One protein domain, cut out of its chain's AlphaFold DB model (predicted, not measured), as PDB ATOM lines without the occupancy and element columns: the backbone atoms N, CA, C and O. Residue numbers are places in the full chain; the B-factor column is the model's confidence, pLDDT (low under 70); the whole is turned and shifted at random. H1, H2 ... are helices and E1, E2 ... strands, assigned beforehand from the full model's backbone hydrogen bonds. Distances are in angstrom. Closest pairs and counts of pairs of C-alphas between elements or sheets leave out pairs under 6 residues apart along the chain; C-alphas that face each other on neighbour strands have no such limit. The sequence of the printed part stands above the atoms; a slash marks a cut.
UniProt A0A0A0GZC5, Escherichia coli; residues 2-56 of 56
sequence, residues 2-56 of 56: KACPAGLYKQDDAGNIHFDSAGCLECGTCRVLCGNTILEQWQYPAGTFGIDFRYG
ATOM      1  N   LYS A   2     -40.010 -40.107  39.204       76.62
ATOM      2  CA  LYS A   2     -40.640 -38.824  38.786       76.62
ATOM      3  C   LYS A   2     -41.768 -38.950  37.745       76.62
ATOM      4  O   LYS A   2     -42.397 -37.958  37.418       76.62
ATOM      5  N   ALA A   3     -42.008 -40.146  37.212       86.88
ATOM      6  CA  ALA A   3     -42.974 -40.353  36.137       86.88
ATOM      7  C   ALA A   3     -44.431 -40.504  36.601       86.88
ATOM      8  O   ALA A   3     -45.345 -40.296  35.811       86.88
ATOM      9  N   CYS A   4     -44.672 -40.891  37.858       91.94
ATOM     10  CA  CYS A   4     -46.032 -40.964  38.384       91.94
ATOM     11  C   CYS A   4     -46.518 -39.542  38.696       91.94
ATOM     12  O   CYS A   4     -45.938 -38.915  39.585       91.94
ATOM     13  N   PRO A   5     -47.577 -39.039  38.034       92.00
ATOM     14  CA  PRO A   5     -48.074 -37.686  38.285       92.00
ATOM     15  C   PRO A   5     -48.609 -37.510  39.715       92.00
ATOM     16  O   PRO A   5     -48.563 -36.411  40.253       92.00
ATOM     17  N   ALA A   6     -49.048 -38.597  40.355       93.50
ATOM     18  CA  ALA A   6     -49.491 -38.614  41.747       93.50
ATOM     19  C   ALA A   6     -48.358 -38.852  42.766       93.50
ATOM     20  O   ALA A   6     -48.604 -38.870  43.967       93.50
ATOM     21  N   GLY A   7     -47.113 -39.062  42.316       92.69
ATOM     22  CA  GLY A   7     -45.956 -39.186  43.212       92.69
ATOM     23  C   GLY A   7     -45.968 -40.411  44.139       92.69
ATOM     24  O   GLY A   7     -45.353 -40.378  45.202       92.69
ATOM     25  N   LEU A   8     -46.639 -41.497  43.750       93.06
ATOM     26  CA  LEU A   8     -46.968 -42.618  44.649       93.06
ATOM     27  C   LEU A   8     -45.833 -43.621  44.885       93.06
ATOM     28  O   LEU A   8     -45.979 -44.511  45.713       93.06
ATOM     29  N   TYR A   9     -44.716 -43.497  44.162       90.88
ATOM     30  CA  TYR A   9     -43.556 -44.380  44.298       90.88
ATOM     31  C   TYR A   9     -42.472 -43.719  45.147       90.88
ATOM     32  O   TYR A   9     -41.807 -42.780  44.677       90.88
ATOM     33  N   LYS A  10     -42.257 -44.251  46.349       90.62
ATOM     34  CA  LYS A  10     -41.230 -43.806  47.299       90.62
ATOM     35  C   LYS A  10     -40.167 -44.885  47.460       90.62
ATOM     36  O   LYS A  10     -40.482 -46.064  47.397       90.62
ATOM     37  N   GLN A  11     -38.921 -44.473  47.646       91.44
ATOM     38  CA  GLN A  11     -37.815 -45.375  47.947       91.44
ATOM     39  C   GLN A  11     -37.398 -45.146  49.397       91.44
ATOM     40  O   GLN A  11     -37.308 -43.988  49.808       91.44
ATOM     41  N   ASP A  12     -37.205 -46.217  50.160       92.62
ATOM     42  CA  ASP A  12     -36.666 -46.133  51.520       92.62
ATOM     43  C   ASP A  12     -35.125 -46.147  51.531       92.62
ATOM     44  O   ASP A  12     -34.479 -46.332  50.497       92.62
ATOM     45  N   ASP A  13     -34.530 -45.962  52.713       94.38
ATOM     46  CA  ASP A  13     -33.071 -45.926  52.894       94.38
ATOM     47  C   ASP A  13     -32.389 -47.274  52.592       94.38
ATOM     48  O   ASP A  13     -31.197 -47.313  52.289       94.38
ATOM     49  N   ALA A  14     -33.135 -48.382  52.646       94.44
ATOM     50  CA  ALA A  14     -32.660 -49.718  52.280       94.44
ATOM     51  C   ALA A  14     -32.778 -49.990  50.767       94.44
ATOM     52  O   ALA A  14     -32.333 -51.031  50.284       94.44
ATOM     53  N   GLY A  15     -33.348 -49.050  50.011       89.31
ATOM     54  CA  GLY A  15     -33.516 -49.127  48.570       89.31
ATOM     55  C   GLY A  15     -34.795 -49.827  48.110       89.31
ATOM     56  O   GLY A  15     -34.966 -49.981  46.898       89.31
ATOM     57  N   ASN A  16     -35.705 -50.207  49.012       90.25
ATOM     58  CA  ASN A  16     -36.981 -50.808  48.625       90.25
ATOM     59  C   ASN A  16     -37.930 -49.747  48.071       90.25
ATOM     60  O   ASN A  16     -37.971 -48.610  48.545       90.25
ATOM     61  N   ILE A  17     -38.729 -50.142  47.082       88.56
ATOM     62  CA  ILE A  17     -39.753 -49.287  46.487       88.56
ATOM     63  C   ILE A  17     -41.106 -49.590  47.122       88.56
ATOM     64  O   ILE A  17     -41.584 -50.720  47.091       88.56
ATOM     65  N   HIS A  18     -41.744 -48.543  47.628       89.69
ATOM     66  CA  HIS A  18     -43.090 -48.559  48.180       89.69
ATOM     67  C   HIS A  18     -44.040 -47.847  47.221       89.69
ATOM     68  O   HIS A  18     -43.714 -46.774  46.701       89.69
ATOM     69  N   PHE A  19     -45.212 -48.438  46.999       90.44
ATOM     70  CA  PHE A  19     -46.265 -47.883  46.152       90.44
ATOM     71  C   PHE A  19     -47.559 -47.704  46.948       90.44
ATOM     72  O   PHE A  19     -48.038 -48.650  47.570       90.44
ATOM     73  N   ASP A  20     -48.134 -46.504  46.891       91.69
ATOM     74  CA  ASP A  20     -49.450 -46.213  47.465       91.69
ATOM     75  C   ASP A  20     -50.534 -46.290  46.382       91.69
ATOM     76  O   ASP A  20     -50.628 -45.428  45.510       91.69
ATOM     77  N   SER A  21     -51.356 -47.339  46.423       89.06
ATOM     78  CA  SER A  21     -52.427 -47.548  45.442       89.06
ATOM     79  C   SER A  21     -53.648 -46.656  45.669       89.06
ATOM     80  O   SER A  21     -54.374 -46.394  44.709       89.06
ATOM     81  N   ALA A  22     -53.861 -46.141  46.886       90.56
ATOM     82  CA  ALA A  22     -55.049 -45.356  47.221       90.56
ATOM     83  C   ALA A  22     -55.070 -43.991  46.516       90.56
ATOM     84  O   ALA A  22     -56.136 -43.448  46.244       90.56
ATOM     85  N   GLY A  23     -53.894 -43.447  46.186       91.44
ATOM     86  CA  GLY A  23     -53.762 -42.206  45.419       91.44
ATOM     87  C   GLY A  23     -53.626 -42.399  43.904       91.44
ATOM     88  O   GLY A  23     -53.341 -41.431  43.196       91.44
ATOM     89  N   CYS A  24     -53.749 -43.628  43.387       94.12
ATOM     90  CA  CYS A  24     -53.512 -43.935  41.974       94.12
ATOM     91  C   CYS A  24     -54.532 -43.245  41.069       94.12
ATOM     92  O   CYS A  24     -55.680 -43.639  41.049       94.12
ATOM     93  N   LEU A  25     -54.090 -42.299  40.233       94.50
ATOM     94  CA  LEU A  25     -54.938 -41.610  39.243       94.50
ATOM     95  C   LEU A  25     -55.353 -42.469  38.041       94.50
ATOM     96  O   LEU A  25     -55.834 -41.929  37.052       94.50
ATOM     97  N   GLU A  26     -55.058 -43.769  38.055       93.88
ATOM     98  CA  GLU A  26     -55.382 -44.702  36.963       93.88
ATOM     99  C   GLU A  26     -54.840 -44.293  35.573       93.88
ATOM    100  O   GLU A  26     -55.208 -44.855  34.547       93.88
ATOM    101  N   CYS A  27     -53.881 -43.361  35.533       93.12
ATOM    102  CA  CYS A  27     -53.331 -42.782  34.303       93.12
ATOM    103  C   CYS A  27     -52.492 -43.750  33.450       93.12
ATOM    104  O   CYS A  27     -52.198 -43.464  32.294       93.12
ATOM    105  N   GLY A  28     -52.041 -44.873  34.017       91.44
ATOM    106  CA  GLY A  28     -51.276 -45.893  33.295       91.44
ATOM    107  C   GLY A  28     -49.823 -45.532  32.948       91.44
ATOM    108  O   GLY A  28     -49.134 -46.365  32.364       91.44
ATOM    109  N   THR A  29     -49.298 -44.362  33.333       93.12
ATOM    110  CA  THR A  29     -47.912 -43.963  33.000       93.12
ATOM    111  C   THR A  29     -46.875 -44.990  33.454       93.12
ATOM    112  O   THR A  29     -45.963 -45.336  32.707       93.12
ATOM    113  N   CYS A  30     -47.026 -45.516  34.670       91.06
ATOM    114  CA  CYS A  30     -46.123 -46.534  35.199       91.06
ATOM    115  C   CYS A  30     -46.210 -47.846  34.399       91.06
ATOM    116  O   CYS A  30     -45.173 -48.421  34.082       91.06
ATOM    117  N   ARG A  31     -47.413 -48.263  33.977       90.81
ATOM    118  CA  ARG A  31     -47.622 -49.427  33.098       90.81
ATOM    119  C   ARG A  31     -46.893 -49.273  31.766       90.81
ATOM    120  O   ARG A  31     -46.218 -50.201  31.337       90.81
ATOM    121  N   VAL A  32     -47.013 -48.113  31.120       90.19
ATOM    122  CA  VAL A  32     -46.372 -47.862  29.817       90.19
ATOM    123  C   VAL A  32     -44.848 -47.852  29.942       90.19
ATOM    124  O   VAL A  32     -44.167 -48.457  29.121       90.19
ATOM    125  N   LEU A  33     -44.306 -47.203  30.976       88.88
ATOM    126  CA  LEU A  33     -42.856 -47.087  31.157       88.88
ATOM    127  C   LEU A  33     -42.189 -48.397  31.570       88.88
ATOM    128  O   LEU A  33     -41.090 -48.695  31.110       88.88
ATOM    129  N   CYS A  34     -42.822 -49.160  32.458       85.44
ATOM    130  CA  CYS A  34     -42.237 -50.390  32.980       85.44
ATOM    131  C   CYS A  34     -42.512 -51.605  32.088       85.44
ATOM    132  O   CYS A  34     -41.827 -52.618  32.240       85.44
ATOM    133  N   GLY A  35     -43.479 -51.527  31.166       81.94
ATOM    134  CA  GLY A  35     -43.853 -52.646  30.304       81.94
ATOM    135  C   GLY A  35     -44.045 -53.927  31.120       81.94
ATOM    136  O   GLY A  35     -44.783 -53.927  32.100       81.94
ATOM    137  N   ASN A  36     -43.305 -54.980  30.761       79.75
ATOM    138  CA  ASN A  36     -43.333 -56.287  31.432       79.75
ATOM    139  C   ASN A  36     -42.107 -56.538  32.336       79.75
ATOM    140  O   ASN A  36     -41.731 -57.687  32.548       79.75
ATOM    141  N   THR A  37     -41.409 -55.487  32.778       82.00
ATOM    142  CA  THR A  37     -40.117 -55.637  33.478       82.00
ATOM    143  C   THR A  37     -40.228 -55.441  34.985       82.00
ATOM    144  O   THR A  37     -39.931 -56.349  35.749       82.00
ATOM    145  N   ILE A  38     -40.631 -54.242  35.411       81.50
ATOM    146  CA  ILE A  38     -40.573 -53.813  36.818       81.50
ATOM    147  C   ILE A  38     -41.942 -53.921  37.495       81.50
ATOM    148  O   ILE A  38     -42.024 -54.170  38.693       81.50
ATOM    149  N   LEU A  39     -43.025 -53.719  36.740       83.00
ATOM    150  CA  LEU A  39     -44.380 -53.884  37.251       83.00
ATOM    151  C   LEU A  39     -44.848 -55.303  36.978       83.00
ATOM    152  O   LEU A  39     -44.993 -55.691  35.824       83.00
ATOM    153  N   GLU A  40     -45.125 -56.040  38.046       85.12
ATOM    154  CA  GLU A  40     -45.706 -57.378  37.950       85.12
ATOM    155  C   GLU A  40     -47.131 -57.323  37.386       85.12
ATOM    156  O   GLU A  40     -47.482 -58.071  36.477       85.12
ATOM    157  N   GLN A  41     -47.946 -56.387  37.883       85.12
ATOM    158  CA  GLN A  41     -49.306 -56.191  37.402       85.12
ATOM    159  C   GLN A  41     -49.757 -54.737  37.518       85.12
ATOM    160  O   GLN A  41     -49.449 -54.032  38.479       85.12
ATOM    161  N   TRP A  42     -50.544 -54.308  36.539       89.75
ATOM    162  CA  TRP A  42     -51.295 -53.061  36.585       89.75
ATOM    163  C   TRP A  42     -52.724 -53.348  36.143       89.75
ATOM    164  O   TRP A  42     -52.936 -53.907  35.065       89.75
ATOM    165  N   GLN A  43     -53.695 -52.987  36.977       90.50
ATOM    166  CA  GLN A  43     -55.115 -53.237  36.745       90.50
ATOM    167  C   GLN A  43     -55.930 -52.050  37.256       90.50
ATOM    168  O   GLN A  43     -55.513 -51.363  38.191       90.50
ATOM    169  N   TYR A  44     -57.089 -51.829  36.641       91.94
ATOM    170  CA  TYR A  44     -58.066 -50.889  37.175       91.94
ATOM    171  C   TYR A  44     -58.616 -51.400  38.514       91.94
ATOM    172  O   TYR A  44     -58.735 -52.618  38.692       91.94
ATOM    173  N   PRO A  45     -58.963 -50.499  39.450       90.88
ATOM    174  CA  PRO A  45     -59.689 -50.872  40.655       90.88
ATOM    175  C   PRO A  45     -61.020 -51.558  40.324       90.88
ATOM    176  O   PRO A  45     -61.562 -51.431  39.223       90.88
ATOM    177  N   ALA A  46     -61.571 -52.283  41.297       91.38
ATOM    178  CA  ALA A  46     -62.929 -52.802  41.180       91.38
ATOM    179  C   ALA A  46     -63.930 -51.650  40.966       91.38
ATOM    180  O   ALA A  46     -63.708 -50.531  41.423       91.38
ATOM    181  N   GLY A  47     -65.054 -51.925  40.296       89.50
ATOM    182  CA  GLY A  47     -66.084 -50.910  40.055       89.50
ATOM    183  C   GLY A  47     -66.502 -50.208  41.351       89.50
ATOM    184  O   GLY A  47     -66.598 -50.858  42.390       89.50
ATOM    185  N   THR A  48     -66.752 -48.897  41.287       88.75
ATOM    186  CA  THR A  48     -67.001 -47.982  42.430       88.75
ATOM    187  C   THR A  48     -65.792 -47.642  43.312       88.75
ATOM    188  O   THR A  48     -65.920 -46.800  44.198       88.75
ATOM    189  N   PHE A  49     -64.619 -48.229  43.055       91.19
ATOM    190  CA  PHE A  49     -63.348 -47.823  43.656       91.19
ATOM    191  C   PHE A  49     -62.510 -47.033  42.658       91.19
ATOM    192  O   PHE A  49     -62.806 -47.011  41.465       91.19
ATOM    193  N   GLY A  50     -61.433 -46.437  43.165       91.62
ATOM    194  CA  GLY A  50     -60.524 -45.651  42.355       91.62
ATOM    195  C   GLY A  50     -60.836 -44.171  42.428       91.62
ATOM    196  O   GLY A  50     -61.329 -43.675  43.446       91.62
ATOM    197  N   ILE A  51     -60.493 -43.460  41.365       92.19
ATOM    198  CA  ILE A  51     -60.595 -42.001  41.341       92.19
ATOM    199  C   ILE A  51     -61.910 -41.544  40.721       92.19
ATOM    200  O   ILE A  51     -62.444 -42.165  39.806       92.19
ATOM    201  N   ASP A  52     -62.398 -40.399  41.192       92.25
ATOM    202  CA  ASP A  52     -63.580 -39.730  40.655       92.25
ATOM    203  C   ASP A  52     -63.194 -38.324  40.173       92.25
ATOM    204  O   ASP A  52     -62.749 -37.471  40.952       92.25
ATOM    205  N   PHE A  53     -63.327 -38.089  38.865       89.94
ATOM    206  CA  PHE A  53     -63.108 -36.778  38.265       89.94
ATOM    207  C   PHE A  53     -64.394 -35.952  38.326       89.94
ATOM    208  O   PHE A  53     -65.330 -36.174  37.561       89.94
ATOM    209  N   ARG A  54     -64.406 -34.914  39.167       91.12
ATOM    210  CA  ARG A  54     -65.573 -34.022  39.306       91.12
ATOM    211  C   ARG A  54     -65.759 -33.045  38.147       91.12
ATOM    212  O   ARG A  54     -66.879 -32.609  37.901       91.12
ATOM    213  N   TYR A  55     -64.668 -32.672  37.477       93.00
ATOM    214  CA  TYR A  55     -64.671 -31.623  36.451       93.00
ATOM    215  C   TYR A  55     -63.870 -31.959  35.187       93.00
ATOM    216  O   TYR A  55     -63.786 -31.091  34.328       93.00
ATOM    217  N   GLY A  56     -63.350 -33.188  35.063       76.31
ATOM    218  CA  GLY A  56     -62.570 -33.635  33.900       76.31
ATOM    219  C   GLY A  56     -61.250 -32.897  33.738       76.31
ATOM    220  O   GLY A  56     -61.249 -31.829  33.094       76.31
TER     221      GLY A  56
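What this domain is: This is residues 2 to 56 of the 56 residues of a protein of Escherichia coli (UniProt A0A0A0GZC5). This is a small domain with little regular structure: a two-stranded hairpin, E1 and E2, one short helix, H1, and a long loop stretch, residues 35 to 56, that runs from H1 to the end of the domain far from the hairpin's tip. The printed part has 55 residues, 12 of them in named elements, in the order E1, E2, H1; the class is mixed, the sheet antiparallel. It is elongated, 38 by 23 by 19 A, and only just loose, close to compact, with a radius of gyration of the C-alphas of 12.4 A.

How they stand to each other: E1, residues 9 to 11, and E2, residues 17 to 19, form a hairpin, antiparallel at 151 degrees. N 10 and O 18 are 2.9 A apart, N 18 and O 10 2.8 A, both within hydrogen-bond range. H1, residues 29 to 34, is apart from E1. In H1 every O i to N i+4 pair is within hydrogen-bond range.

Where its parts are: E1 begins at C-alpha 9 (-43.556, -44.380, 44.298) and spans 6.9 A; E2 spans 6.7 A. H1 spans 8.6 A and ends at C-alpha 34 (-42.237, -50.390, 32.980).

The domain as a whole: The C-alphas farthest apart, of Ala 14 and Tyr 55, are 40.0 A apart. The printed part has no cut, the link E1 to E2 is tight, E2 to H1 short, and no printed residue is under 70 in pLDDT.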